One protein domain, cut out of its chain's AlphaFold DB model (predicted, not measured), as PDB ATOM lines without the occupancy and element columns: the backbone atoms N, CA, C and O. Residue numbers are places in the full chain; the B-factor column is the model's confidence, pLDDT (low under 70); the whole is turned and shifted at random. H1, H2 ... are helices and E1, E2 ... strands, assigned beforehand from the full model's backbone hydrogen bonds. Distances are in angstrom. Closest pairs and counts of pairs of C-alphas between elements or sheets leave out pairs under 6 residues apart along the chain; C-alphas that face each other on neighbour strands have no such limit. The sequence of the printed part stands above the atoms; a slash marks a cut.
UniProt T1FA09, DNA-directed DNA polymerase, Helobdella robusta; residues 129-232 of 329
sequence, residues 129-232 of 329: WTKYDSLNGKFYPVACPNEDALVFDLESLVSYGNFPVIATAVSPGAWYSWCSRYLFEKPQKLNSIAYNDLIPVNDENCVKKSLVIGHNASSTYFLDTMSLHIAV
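This is residues 129 to 232 of the 329 residues of the protein "DNA-directed DNA polymerase" of Helobdella robusta (UniProt T1FA09). One strongly twisted sheet of seven strands forms a wall, with the long meander E3, E4, E5 in its middle, the hairpin E1 and E2 along one side and short E6 and E7 along the other. H1 follows directly on E7 and extends away from the sheet, while the long link of residues 180 to 210 swings beyond the end of E5 and folds back over one face. The 104 printed residues hold seven named strands, E1 to E7, and then H1; the sheet order is E2, E1, E5, E4, E3, E6, E7, mixed. The class is mostly strand, with 45 residues, under half, in named elements; the whole is compact, radius of gyration of the C-alphas 14.5 A, spanning 40 by 37 by 24 A.

E3, residues 149 to 156, is 22.8 A long from C-alpha 149 at (186.075, 178.696, 157.507). E4, 164 to 170, measures 17.3 A and E5, 174 to 179, 16.9 A. E1 is 129 to 133, E2 139 to 142, E6 211 to 214 and E7 222 to 224. H1, 225 to 232, ends at C-alpha 232 at (191.671, 157.278, 156.275).

E3, E4 and E5 form a meander, each strand the antiparallel neighbour of the one before; N 155 and O 166 are 2.8 A apart, N 178 and O 167 2.8 A. E1 is antiparallel to E5, with N 130 and O 177 at 2.8 A, and to E2, with N 131 and O 140 at 2.8 A. E3 and E6 are parallel, N 152 to O 213 2.8 A; E6 and E7 are parallel, N 223 to O 212 2.8 A. H1 is not on the sheet; every O i to N i+4 pair in it is within hydrogen-bond range.

The C-alphas of Lys 186 and Val 232, the farthest apart, are 44.7 A apart. The printed part has no cut; E5 to E6 is a long link of 31 residues. The pLDDT is under 70 at residues 158 to 161, 186 to 191 and 216 to 220.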
ATOM      1  N   TRP A 129     181.150 187.959 143.630       93.50
ATOM      2  CA  TRP A 129     180.605 187.337 144.834       93.50
ATOM      3  C   TRP A 129     179.312 188.010 145.300       93.50
ATOM      4  O   TRP A 129     179.212 189.231 145.410       93.50
ATOM      5  N   THR A 130     178.340 187.184 145.668       93.56
ATOM      6  CA  THR A 130     177.097 187.571 146.330       93.56
ATOM      7  C   THR A 130     176.981 186.804 147.642       93.56
ATOM      8  O   THR A 130     177.053 185.577 147.651       93.56
ATOM      9  N   LYS A 131     176.800 187.527 148.749       93.88
ATOM     10  CA  LYS A 131     176.521 186.974 150.079       93.88
ATOM     11  C   LYS A 131     175.014 186.894 150.283       93.88
ATOM     12  O   LYS A 131     174.339 187.897 150.068       93.88
ATOM     13  N   TYR A 132     174.516 185.756 150.752       91.19
ATOM     14  CA  TYR A 132     173.137 185.559 151.196       91.19
ATOM     15  C   TYR A 132     173.127 185.517 152.718       91.19
ATOM     16  O   TYR A 132     173.644 184.583 153.337       91.19
ATOM     17  N   ASP A 133     172.576 186.563 153.315       85.19
ATOM     18  CA  ASP A 133     172.502 186.716 154.759       85.19
ATOM     19  C   ASP A 133     171.431 185.775 155.329       85.19
ATOM     20  O   ASP A 133     170.271 185.763 154.906       85.19
ATOM     21  N   SER A 134     171.862 184.953 156.283       78.81
ATOM     22  CA  SER A 134     171.069 183.899 156.907       78.81
ATOM     23  C   SER A 134     169.934 184.430 157.785       78.81
ATOM     24  O   SER A 134     168.937 183.733 157.969       78.81
ATOM     25  N   LEU A 135     170.047 185.662 158.295       79.75
ATOM     26  CA  LEU A 135     169.096 186.245 159.244       79.75
ATOM     27  C   LEU A 135     167.915 186.924 158.550       79.75
ATOM     28  O   LEU A 135     166.786 186.866 159.033       79.75
ATOM     29  N   ASN A 136     168.173 187.604 157.434       79.25
ATOM     30  CA  ASN A 136     167.178 188.435 156.750       79.25
ATOM     31  C   ASN A 136     166.809 187.923 155.347       79.25
ATOM     32  O   ASN A 136     165.902 188.481 154.726       79.25
ATOM     33  N   GLY A 137     167.502 186.897 154.836       74.25
ATOM     34  CA  GLY A 137     167.293 186.349 153.493       74.25
ATOM     35  C   GLY A 137     167.634 187.321 152.359       74.25
ATOM     36  O   GLY A 137     167.294 187.059 151.204       74.25
ATOM     37  N   LYS A 138     168.272 188.455 152.668       85.75
ATOM     38  CA  LYS A 138     168.725 189.438 151.686       85.75
ATOM     39  C   LYS A 138     170.079 189.026 151.131       85.75
ATOM     40  O   LYS A 138     170.844 188.293 151.757       85.75
ATOM     41  N   PHE A 139     170.377 189.541 149.949       90.25
ATOM     42  CA  PHE A 139     171.645 189.313 149.282       90.25
ATOM     43  C   PHE A 139     172.355 190.630 148.986       90.25
ATOM     44  O   PHE A 139     171.720 191.634 148.655       90.25
ATOM     45  N   TYR A 140     173.681 190.614 149.079       92.12
ATOM     46  CA  TYR A 140     174.520 191.785 148.844       92.12
ATOM     47  C   TYR A 140     175.784 191.386 148.079       92.12
ATOM     48  O   TYR A 140     176.327 190.306 148.332       92.12
ATOM     49  N   PRO A 141     176.272 192.228 147.154       93.75
ATOM     50  CA  PRO A 141     177.564 192.003 146.526       93.75
ATOM     51  C   PRO A 141     178.678 192.162 147.566       93.75
ATOM     52  O   PRO A 141     178.634 193.069 148.398       93.75
ATOM     53  N   VAL A 142     179.679 191.291 147.510       92.44
ATOM     54  CA  VAL A 142     180.873 191.352 148.365       92.44
ATOM     55  C   VAL A 142     182.122 191.177 147.506       92.44
ATOM     56  O   VAL A 142     182.047 190.621 146.416       92.44
ATOM     57  N   ALA A 143     183.277 191.663 147.965       90.06
ATOM     58  CA  ALA A 143     184.537 191.456 147.245       90.06
ATOM     59  C   ALA A 143     184.992 189.990 147.327       90.06
ATOM     60  O   ALA A 143     185.422 189.415 146.333       90.06
ATOM     61  N   CYS A 144     184.835 189.381 148.504       89.38
ATOM     62  CA  CYS A 144     185.033 187.960 148.759       89.38
ATOM     63  C   CYS A 144     184.356 187.550 150.085       89.38
ATOM     64  O   CYS A 144     183.897 188.425 150.834       89.38
ATOM     65  N   PRO A 145     184.252 186.241 150.383       90.69
ATOM     66  CA  PRO A 145     183.739 185.758 151.663       90.69
ATOM     67  C   PRO A 145     184.595 186.243 152.841       90.69
ATOM     68  O   PRO A 145     185.820 186.239 152.767       90.69
ATOM     69  N   ASN A 146     183.950 186.649 153.936       89.00
ATOM     70  CA  ASN A 146     184.619 187.156 155.141       89.00
ATOM     71  C   ASN A 146     184.308 186.261 156.346       89.00
ATOM     72  O   ASN A 146     183.619 186.672 157.276       89.00
ATOM     73  N   GLU A 147     184.755 185.011 156.279       90.44
ATOM     74  CA  GLU A 147     184.432 183.962 157.255       90.44
ATOM     75  C   GLU A 147     185.724 183.294 157.758       90.44
ATOM     76  O   GLU A 147     186.762 183.377 157.106       90.44
ATOM     77  N   ASP A 148     185.709 182.643 158.922       90.56
ATOM     78  CA  ASP A 148     186.877 181.893 159.429       90.56
ATOM     79  C   ASP A 148     187.130 180.607 158.641       90.56
ATOM     80  O   ASP A 148     188.271 180.254 158.346       90.56
ATOM     81  N   ALA A 149     186.052 179.915 158.288       91.56
ATOM     82  CA  ALA A 149     186.075 178.696 157.507       91.56
ATOM     83  C   ALA A 149     184.890 178.666 156.554       91.56
ATOM     84  O   ALA A 149     183.805 179.166 156.869       91.56
ATOM     85  N   LEU A 150     185.107 178.063 155.393       90.62
ATOM     86  CA  LEU A 150     184.080 177.917 154.380       90.62
ATOM     87  C   LEU A 150     184.223 176.595 153.637       90.62
ATOM     88  O   LEU A 150     185.330 176.187 153.300       90.62
ATOM     89  N   VAL A 151     183.096 175.938 153.374       91.25
ATOM     90  CA  VAL A 151     183.023 174.822 152.428       91.25
ATOM     91  C   VAL A 151     182.780 175.408 151.050       91.25
ATOM     92  O   VAL A 151     181.881 176.231 150.897       91.25
ATOM     93  N   PHE A 152     183.592 175.018 150.078       88.50
ATOM     94  CA  PHE A 152     183.672 175.616 148.756       88.50
ATOM     95  C   PHE A 152     183.537 174.554 147.670       88.50
ATOM     96  O   PHE A 152     184.167 173.498 147.747       88.50
ATOM     97  N   ASP A 153     182.753 174.877 146.647       85.56
ATOM     98  CA  ASP A 153     182.556 174.049 145.461       85.56
ATOM     99  C   ASP A 153     182.523 174.930 144.207       85.56
ATOM    100  O   ASP A 153     182.042 176.068 144.259       85.56
ATOM    101  N   LEU A 154     183.040 174.426 143.087       84.50
ATOM    102  CA  LEU A 154     183.183 175.184 141.844       84.50
ATOM    103  C   LEU A 154     182.765 174.357 140.634       84.50
ATOM    104  O   LEU A 154     182.996 173.159 140.571       84.50
ATOM    105  N   GLU A 155     182.229 175.038 139.631       83.00
ATOM    106  CA  GLU A 155     181.845 174.454 138.354       83.00
ATOM    107  C   GLU A 155     182.652 175.108 137.234       83.00
ATOM    108  O   GLU A 155     182.796 176.339 137.171       83.00
ATOM    109  N   SER A 156     183.175 174.277 136.332       78.00
ATOM    110  CA  SER A 156     183.988 174.715 135.197       78.00
ATOM    111  C   SER A 156     183.335 174.372 133.857       78.00
ATOM    112  O   SER A 156     182.593 173.395 133.717       78.00
ATOM    113  N   LEU A 157     183.611 175.186 132.834       72.00
ATOM    114  CA  LEU A 157     183.060 175.001 131.490       72.00
ATOM    115  C   LEU A 157     184.107 174.456 130.517       72.00
ATOM    116  O   LEU A 157     184.600 175.150 129.630       72.00
ATOM    117  N   VAL A 158     184.374 173.157 130.628       68.44
ATOM    118  CA  VAL A 158     185.426 172.436 129.883       68.44
ATOM    119  C   VAL A 158     185.380 172.663 128.363       68.44
ATOM    120  O   VAL A 158     186.415 172.708 127.701       68.44
ATOM    121  N   SER A 159     184.184 172.847 127.794       66.69
ATOM    122  CA  SER A 159     183.987 173.094 126.354       66.69
ATOM    123  C   SER A 159     184.617 174.401 125.844       66.69
ATOM    124  O   SER A 159     185.016 174.471 124.679       66.69
ATOM    125  N   TYR A 160     184.758 175.406 126.711       63.62
ATOM    126  CA  TYR A 160     185.333 176.722 126.395       63.62
ATOM    127  C   TYR A 160     186.644 176.994 127.153       63.62
ATOM    128  O   TYR A 160     187.314 177.992 126.887       63.62
ATOM    129  N   GLY A 161     187.040 176.047 128.009       67.19
ATOM    130  CA  GLY A 161     188.333 175.911 128.670       67.19
ATOM    131  C   GLY A 161     188.181 175.592 130.159       67.19
ATOM    132  O   GLY A 161     187.089 175.650 130.712       67.19
ATOM    133  N   ASN A 162     189.272 175.217 130.826       72.94
ATOM    134  CA  ASN A 162     189.229 174.780 132.225       72.94
ATOM    135  C   ASN A 162     189.193 175.973 133.200       72.94
ATOM    136  O   ASN A 162     190.104 176.155 134.005       72.94
ATOM    137  N   PHE A 163     188.177 176.827 133.063       77.06
ATOM    138  CA  PHE A 163     188.010 178.056 133.835       77.06
ATOM    139  C   PHE A 163     186.843 177.923 134.814       77.06
ATOM    140  O   PHE A 163     185.818 177.338 134.444       77.06
ATOM    141  N   PRO A 164     186.955 178.496 136.024       81.12
ATOM    142  CA  PRO A 164     185.827 178.582 136.936       81.12
ATOM    143  C   PRO A 164     184.736 179.479 136.344       81.12
ATOM    144  O   PRO A 164     184.998 180.595 135.886       81.12
ATOM    145  N   VAL A 165     183.496 179.000 136.372       82.31
ATOM    146  CA  VAL A 165     182.337 179.720 135.826       82.31
ATOM    147  C   VAL A 165     181.351 180.076 136.924       82.31
ATOM    148  O   VAL A 165     180.876 181.213 136.984       82.31
ATOM    149  N   ILE A 166     181.087 179.131 137.818       87.12
ATOM    150  CA  ILE A 166     180.263 179.333 139.005       87.12
ATOM    151  C   ILE A 166     181.017 178.757 140.191       87.12
ATOM    152  O   ILE A 166     181.708 177.752 140.059       87.12
ATOM    153  N   ALA A 167     180.877 179.380 141.351       88.56
ATOM    154  CA  ALA A 167     181.232 178.737 142.600       88.56
ATOM    155  C   ALA A 167     180.206 179.028 143.678       88.56
ATOM    156  O   ALA A 167     179.463 180.012 143.630       88.56
ATOM    157  N   THR A 168     180.189 178.153 144.669       90.62
ATOM    158  CA  THR A 168     179.425 178.334 145.888       90.62
ATOM    159  C   THR A 168     180.318 178.170 147.084       90.62
ATOM    160  O   THR A 168     181.288 177.415 147.064       90.62
ATOM    161  N   ALA A 169     179.973 178.896 148.138       91.00
ATOM    162  CA  ALA A 169     180.561 178.652 149.429       91.00
ATOM    163  C   ALA A 169     179.514 178.740 150.528       91.00
ATOM    164  O   ALA A 169     178.516 179.456 150.408       91.00
ATOM    165  N   VAL A 170     179.767 178.039 151.623       91.25
ATOM    166  CA  VAL A 170     178.975 178.152 152.839       91.25
ATOM    167  C   VAL A 170     179.872 178.261 154.050       91.25
ATOM    168  O   VAL A 170     180.922 177.633 154.144       91.25
ATOM    169  N   SER A 171     179.403 179.045 154.999       91.69
ATOM    170  CA  SER A 171     179.924 179.154 156.351       91.69
ATOM    171  C   SER A 171     178.747 179.092 157.326       91.69
ATOM    172  O   SER A 171     177.603 179.256 156.890       91.69
ATOM    173  N   PRO A 172     178.986 178.949 158.637       89.88
ATOM    174  CA  PRO A 172     177.935 179.121 159.636       89.88
ATOM    175  C   PRO A 172     177.239 180.490 159.561       89.88
ATOM    176  O   PRO A 172     176.065 180.606 159.899       89.88
ATOM    177  N   GLY A 173     177.940 181.531 159.096       89.00
ATOM    178  CA  GLY A 173     177.390 182.881 158.985       89.00
ATOM    179  C   GLY A 173     176.464 183.073 157.782       89.00
ATOM    180  O   GLY A 173     175.418 183.718 157.898       89.00
ATOM    181  N   ALA A 174     176.842 182.546 156.615       91.94
ATOM    182  CA  ALA A 174     176.146 182.821 155.360       91.94
ATOM    183  C   ALA A 174     176.472 181.837 154.228       91.94
ATOM    184  O   ALA A 174     177.508 181.164 154.221       91.94
ATOM    185  N   TRP A 175     175.594 181.855 153.226       92.44
ATOM    186  CA  TRP A 175     175.837 181.293 151.903       92.44
ATOM    187  C   TRP A 175     176.442 182.332 150.968       92.44
ATOM    188  O   TRP A 175     176.179 183.530 151.084       92.44
ATOM    189  N   TYR A 176     177.201 181.857 149.991       92.19
ATOM    190  CA  TYR A 176     177.849 182.678 148.985       92.19
ATOM    191  C   TYR A 176     177.711 182.037 147.607       92.19
ATOM    192  O   TYR A 176     177.802 180.817 147.462       92.19
ATOM    193  N   SER A 177     177.545 182.877 146.591       92.50
ATOM    194  CA  SER A 177     177.652 182.492 145.187       92.50
ATOM    195  C   SER A 177     178.639 183.391 144.472       92.50
ATOM    196  O   SER A 177     178.659 184.596 144.716       92.50
ATOM    197  N   TRP A 178     179.405 182.828 143.551       91.62
ATOM    198  CA  TRP A 178     180.253 183.576 142.639       91.62
ATOM    199  C   TRP A 178     179.893 183.239 141.200       91.62
ATOM    200  O   TRP A 178     179.725 182.065 140.864       91.62
ATOM    201  N   CYS A 179     179.797 184.257 140.351       89.56
ATOM    202  CA  CYS A 179     179.615 184.075 138.915       89.56
ATOM    203  C   CYS A 179     180.723 184.787 138.144       89.56
ATOM    204  O   CYS A 179     180.987 185.976 138.352       89.56
ATOM    205  N   SER A 180     181.332 184.064 137.210       86.62
ATOM    206  CA  SER A 180     182.343 184.612 136.318       86.62
ATOM    207  C   SER A 180     181.750 185.644 135.359       86.62
ATOM    208  O   SER A 180     180.589 185.551 134.954       86.62
ATOM    209  N   ARG A 181     182.578 186.596 134.918       86.50
ATOM    210  CA  ARG A 181     182.226 187.541 133.844       86.50
ATOM    211  C   ARG A 181     181.848 186.837 132.540       86.50
ATOM    212  O   ARG A 181     180.975 187.305 131.819       86.50
ATOM    213  N   TYR A 182     182.427 185.660 132.291       79.69
ATOM    214  CA  TYR A 182     182.184 184.873 131.082       79.69
ATOM    215  C   TYR A 182     180.754 184.338 130.950       79.69
ATOM    216  O   TYR A 182     180.374 183.927 129.860       79.69
ATOM    217  N   LEU A 183     179.950 184.361 132.020       77.25
ATOM    218  CA  LEU A 183     178.515 184.054 131.941       77.25
ATOM    219  C   LEU A 183     177.693 185.175 131.295       77.25
ATOM    220  O   LEU A 183     176.586 184.927 130.827       77.25
ATOM    221  N   PHE A 184     178.214 186.401 131.299       79.62
ATOM    222  CA  PHE A 184     177.516 187.599 130.825       79.62
ATOM    223  C   PHE A 184     178.099 188.129 129.509       79.62
ATOM    224  O   PHE A 184     177.452 188.902 128.802       79.62
ATOM    225  N   GLU A 185     179.323 187.725 129.176       77.81
ATOM    226  CA  GLU A 185     180.004 188.062 127.929       77.81
ATOM    227  C   GLU A 185     179.726 187.011 126.837       77.81
ATOM    228  O   GLU A 185     179.340 185.876 127.112       77.81
ATOM    229  N   LYS A 186     179.936 187.371 125.562       67.19
ATOM    230  CA  LYS A 186     179.827 186.395 124.465       67.19
ATOM    231  C   LYS A 186     180.880 185.293 124.640       67.19
ATOM    232  O   LYS A 186     182.031 185.624 124.931       67.19
ATOM    233  N   PRO A 187     180.537 184.017 124.386       62.72
ATOM    234  CA  PRO A 187     181.455 182.908 124.598       62.72
ATOM    235  C   PRO A 187     182.686 183.053 123.698       62.72
ATOM    236  O   PRO A 187     182.598 182.966 122.472       62.72
ATOM    237  N   GLN A 188     183.847 183.266 124.316       64.69
ATOM    238  CA  GLN A 188     185.143 183.264 123.649       64.69
ATOM    239  C   GLN A 188     185.960 182.092 124.171       64.69
ATOM    240  O   GLN A 188     186.010 181.839 125.373       64.69
ATOM    241  N   LYS A 189     186.597 181.356 123.258       65.31
ATOM    242  CA  LYS A 189     187.508 180.282 123.641       65.31
ATOM    243  C   LYS A 189     188.768 180.923 124.208       65.31
ATOM    244  O   LYS A 189     189.525 181.553 123.471       65.31
ATOM    245  N   LEU A 190     188.950 180.803 125.515       64.75
ATOM    246  CA  LEU A 190     190.060 181.436 126.202       64.75
ATOM    247  C   LEU A 190     191.241 180.459 126.237       64.75
ATOM    248  O   LEU A 190     191.097 179.306 126.641       64.75
ATOM    249  N   ASN A 191     192.412 180.909 125.789       69.12
ATOM    250  CA  ASN A 191     193.609 180.061 125.727       69.12
ATOM    251  C   ASN A 191     194.519 180.223 126.959       69.12
ATOM    252  O   ASN A 191     195.416 179.409 127.159       69.12
ATOM    253  N   SER A 192     194.305 181.257 127.779       70.88
ATOM    254  CA  SER A 192     195.137 181.578 128.945       70.88
ATOM    255  C   SER A 192     194.302 182.174 130.077       70.88
ATOM    256  O   SER A 192     193.469 183.037 129.814       70.88
ATOM    257  N   ILE A 193     194.568 181.761 131.319       70.94
ATOM    258  CA  ILE A 193     193.960 182.311 132.542       70.94
ATOM    259  C   ILE A 193     194.707 183.589 132.937       70.94
ATOM    260  O   ILE A 193     195.915 183.527 133.174       70.94
ATOM    261  N   ALA A 194     194.018 184.729 133.041       77.94
ATOM    262  CA  ALA A 194     194.557 185.880 133.760       77.94
ATOM    263  C   ALA A 194     194.208 185.777 135.252       77.94
ATOM    264  O   ALA A 194     193.228 185.141 135.633       77.94
ATOM    265  N   TYR A 195     194.983 186.440 136.111       78.31
ATOM    266  CA  TYR A 195     194.727 186.461 137.557       78.31
ATOM    267  C   TYR A 195     193.298 186.925 137.899       78.31
ATOM    268  O   TYR A 195     192.636 186.327 138.740       78.31
ATOM    269  N   ASN A 196     192.785 187.916 137.165       78.62
ATOM    270  CA  ASN A 196     191.431 188.453 137.335       78.62
ATOM    271  C   ASN A 196     190.309 187.470 136.949       78.62
ATOM    272  O   ASN A 196     189.142 187.752 137.215       78.62
ATOM    273  N   ASP A 197     190.642 186.351 136.302       79.31
ATOM    274  CA  ASP A 197     189.684 185.307 135.923       79.31
ATOM    275  C   ASP A 197     189.574 184.207 136.996       79.31
ATOM    276  O   ASP A 197     188.713 183.331 136.898       79.31
ATOM    277  N   LEU A 198     190.437 184.246 138.018       83.56
ATOM    278  CA  LEU A 198     190.369 183.359 139.174       83.56
ATOM    279  C   LEU A 198     189.306 183.838 140.165       83.56
ATOM    280  O   LEU A 198     188.979 185.021 140.254       83.56
ATOM    281  N   ILE A 199     188.779 182.898 140.945       87.19
ATOM    282  CA  ILE A 199     187.830 183.214 142.008       87.19
ATOM    283  C   ILE A 199     188.612 183.850 143.164       87.19
ATOM    284  O   ILE A 199     189.498 183.189 143.713       87.19
ATOM    285  N   PRO A 200     188.292 185.089 143.577       86.69
ATOM    286  CA  PRO A 200     188.993 185.735 144.675       86.69
ATOM    287  C   PRO A 200     188.541 185.104 145.997       86.69
ATOM    288  O   PRO A 200     187.498 185.451 146.552       86.69
ATOM    289  N   VAL A 201     189.321 184.135 146.475       83.44
ATOM    290  CA  VAL A 201     189.218 183.523 147.807       83.44
ATOM    291  C   VAL A 201     190.556 183.727 148.495       83.44
ATOM    292  O   VAL A 201     191.586 183.343 147.947       83.44
ATOM    293  N   ASN A 202     190.551 184.322 149.690       83.44
ATOM    294  CA  ASN A 202     191.774 184.682 150.422       83.44
ATOM    295  C   ASN A 202     192.742 185.583 149.625       83.44
ATOM    296  O   ASN A 202     193.951 185.547 149.856       83.44
ATOM    297  N   ASP A 203     192.202 186.369 148.692       81.19
ATOM    298  CA  ASP A 203     192.918 187.396 147.932       81.19
ATOM    299  C   ASP A 203     193.330 188.572 148.849       81.19
ATOM    300  O   ASP A 203     192.839 188.699 149.969       81.19
ATOM    301  N   GLU A 204     194.207 189.462 148.391       77.88
ATOM    302  CA  GLU A 204     194.621 190.685 149.095       77.88
ATOM    303  C   GLU A 204     193.434 191.597 149.429       77.88
ATOM    304  O   GLU A 204     193.430 192.288 150.447       77.88
ATOM    305  N   ASN A 205     192.391 191.551 148.598       78.19
ATOM    306  CA  ASN A 205     191.139 192.270 148.819       78.19
ATOM    307  C   ASN A 205     190.279 191.656 149.938       78.19
ATOM    308  O   ASN A 205     189.275 192.247 150.346       78.19
ATOM    309  N   CYS A 206     190.645 190.471 150.433       79.38
ATOM    310  CA  CYS A 206     189.959 189.821 151.533       79.38
ATOM    311  C   CYS A 206     190.466 190.321 152.874       79.38
ATOM    312  O   CYS A 206     191.635 190.197 153.225       79.38
ATOM    313  N   VAL A 207     189.524 190.818 153.674       78.94
ATOM    314  CA  VAL A 207     189.774 191.285 155.044       78.94
ATOM    315  C   VAL A 207     190.346 190.163 155.919       78.94
ATOM    316  O   VAL A 207     191.103 190.420 156.853       78.94
ATOM    317  N   LYS A 208     189.984 188.914 155.618       81.38
ATOM    318  CA  LYS A 208     190.324 187.738 156.409       81.38
ATOM    319  C   LYS A 208     190.673 186.564 155.505       81.38
ATOM    320  O   LYS A 208     190.039 186.372 154.471       81.38
ATOM    321  N   LYS A 209     191.668 185.775 155.918       82.25
ATOM    322  CA  LYS A 209     191.995 184.492 155.290       82.25
ATOM    323  C   LYS A 209     191.198 183.382 155.966       82.25
ATOM    324  O   LYS A 209     191.357 183.165 157.164       82.25
ATOM    325  N   SER A 210     190.365 182.703 155.195       85.44
ATOM    326  CA  SER A 210     189.531 181.588 155.626       85.44
ATOM    327  C   SER A 210     190.237 180.247 155.425       85.44
ATOM    328  O   SER A 210     190.944 180.054 154.434       85.44
ATOM    329  N   LEU A 211     189.973 179.285 156.307       90.94
ATOM    330  CA  LEU A 211     190.194 177.870 156.019       90.94
ATOM    331  C   LEU A 211     189.165 177.416 154.978       90.94
ATOM    332  O   LEU A 211     187.963 177.399 155.240       90.94
ATOM    333  N   VAL A 212     189.635 177.051 153.793       90.38
ATOM    334  CA  VAL A 212     188.773 176.611 152.697       90.38
ATOM    335  C   VAL A 212     188.709 175.088 152.709       90.38
ATOM    336  O   VAL A 212     189.733 174.419 152.636       90.38
ATOM    337  N   ILE A 213     187.512 174.529 152.804       90.31
ATOM    338  CA  ILE A 213     187.251 173.089 152.797       90.31
ATOM    339  C   ILE A 213     186.598 172.754 151.461       90.31
ATOM    340  O   ILE A 213     185.626 173.395 151.075       90.31
ATOM    341  N   GLY A 214     187.076 171.744 150.752       84.31
ATOM    342  CA  GLY A 214     186.423 171.330 149.511       84.31
ATOM    343  C   GLY A 214     187.002 170.046 148.951       84.31
ATOM    344  O   GLY A 214     187.779 169.361 149.620       84.31
ATOM    345  N   HIS A 215     186.619 169.726 147.721       76.56
ATOM    346  CA  HIS A 215     187.129 168.572 146.992       76.56
ATOM    347  C   HIS A 215     188.132 169.023 145.935       76.56
ATOM    348  O   HIS A 215     187.811 169.859 145.097       76.56
ATOM    349  N   ASN A 216     189.332 168.440 145.954       64.94
ATOM    350  CA  ASN A 216     190.324 168.596 144.887       64.94
ATOM    351  C   ASN A 216     190.698 170.061 144.568       64.94
ATOM    352  O   ASN A 216     190.955 170.400 143.412       64.94
ATOM    353  N   ALA A 217     190.733 170.942 145.571       62.88
ATOM    354  CA  ALA A 217     191.230 172.299 145.364       62.88
ATOM    355  C   ALA A 217     192.686 172.448 145.813       62.88
ATOM    356  O   ALA A 217     193.164 171.801 146.745       62.88
ATOM    357  N   SER A 218     193.394 173.340 145.127       57.84
ATOM    358  CA  SER A 218     194.795 173.658 145.365       57.84
ATOM    359  C   SER A 218     194.923 175.125 145.786       57.84
ATOM    360  O   SER A 218     194.758 176.040 144.985       57.84
ATOM    361  N   SER A 219     195.188 175.374 147.072       62.47
ATOM    362  CA  SER A 219     195.489 176.714 147.598       62.47
ATOM    363  C   SER A 219     196.261 176.635 148.923       62.47
ATOM    364  O   SER A 219     196.390 175.570 149.521       62.47
ATOM    365  N   THR A 220     196.783 177.772 149.382       59.91
ATOM    366  CA  THR A 220     197.666 177.913 150.556       59.91
ATOM    367  C   THR A 220     196.976 177.688 151.910       59.91
ATOM    368  O   THR A 220     197.669 177.543 152.912       59.91
ATOM    369  N   TYR A 221     195.640 177.608 151.949       71.50
ATOM    370  CA  TYR A 221     194.837 177.408 153.168       71.50
ATOM    371  C   TYR A 221     193.645 176.477 152.900       71.50
ATOM    372  O   TYR A 221     192.488 176.868 153.071       71.50
ATOM    373  N   PHE A 222     193.930 175.271 152.405       83.50
ATOM    374  CA  PHE A 222     192.909 174.324 151.962       83.50
ATOM    375  C   PHE A 222     192.926 173.014 152.757       83.50
ATOM    376  O   PHE A 222     193.991 172.453 153.017       83.50
ATOM    377  N   LEU A 223     191.740 172.508 153.092       88.81
ATOM    378  CA  LEU A 223     191.515 171.147 153.568       88.81
ATOM    379  C   LEU A 223     190.799 170.355 152.471       88.81
ATOM    380  O   LEU A 223     189.600 170.529 152.245       88.81
ATOM    381  N   ASP A 224     191.546 169.473 151.805       88.12
ATOM    382  CA  ASP A 224     190.987 168.596 150.783       88.12
ATOM    383  C   ASP A 224     190.336 167.368 151.411       88.12
ATOM    384  O   ASP A 224     190.986 166.451 151.918       88.12
ATOM    385  N   THR A 225     189.016 167.350 151.328       84.81
ATOM    386  CA  THR A 225     188.184 166.255 151.820       84.81
ATOM    387  C   THR A 225     188.388 164.963 151.021       84.81
ATOM    388  O   THR A 225     188.216 163.881 151.581       84.81
ATOM    389  N   MET A 226     188.831 165.031 149.755       80.69
ATOM    390  CA  MET A 226     189.193 163.834 148.986       80.69
ATOM    391  C   MET A 226     190.512 163.233 149.481       80.69
ATOM    392  O   MET A 226     190.586 162.029 149.724       80.69
ATOM    393  N   SER A 227     191.534 164.062 149.695       84.56
ATOM    394  CA  SER A 227     192.797 163.627 150.302       84.56
ATOM    395  C   SER A 227     192.596 163.063 151.711       84.56
ATOM    396  O   SER A 227     193.181 162.031 152.036       84.56
ATOM    397  N   LEU A 228     191.730 163.676 152.527       85.44
ATOM    398  CA  LEU A 228     191.394 163.164 153.860       85.44
ATOM    399  C   LEU A 228     190.719 161.788 153.791       85.44
ATOM    400  O   LEU A 228     191.097 160.878 154.528       85.44
ATOM    401  N   HIS A 229     189.769 161.607 152.872       80.31
ATOM    402  CA  HIS A 229     189.154 160.305 152.631       80.31
ATOM    403  C   HIS A 229     190.193 159.254 152.219       80.31
ATOM    404  O   HIS A 229     190.199 158.157 152.767       80.31
ATOM    405  N   ILE A 230     191.110 159.586 151.303       82.38
ATOM    406  CA  ILE A 230     192.175 158.667 150.873       82.38
ATOM    407  C   ILE A 230     193.117 158.326 152.036       82.38
ATOM    408  O   ILE A 230     193.547 157.181 152.153       82.38
ATOM    409  N   ALA A 231     193.424 159.285 152.911       85.62
ATOM    410  CA  ALA A 231     194.297 159.058 154.059       85.62
ATOM    411  C   ALA A 231     193.693 158.087 155.089       85.62
ATOM    412  O   ALA A 231     194.434 157.323 155.703       85.62
ATOM    413  N   VAL A 232     192.368 158.107 155.272       83.06
ATOM    414  CA  VAL A 232     191.671 157.278 156.275       83.06
ATOM    415  C   VAL A 232     191.152 155.960 155.690       83.06
ATOM    416  O   VAL A 232     191.255 154.922 156.335       83.06
TER     417      VAL A 232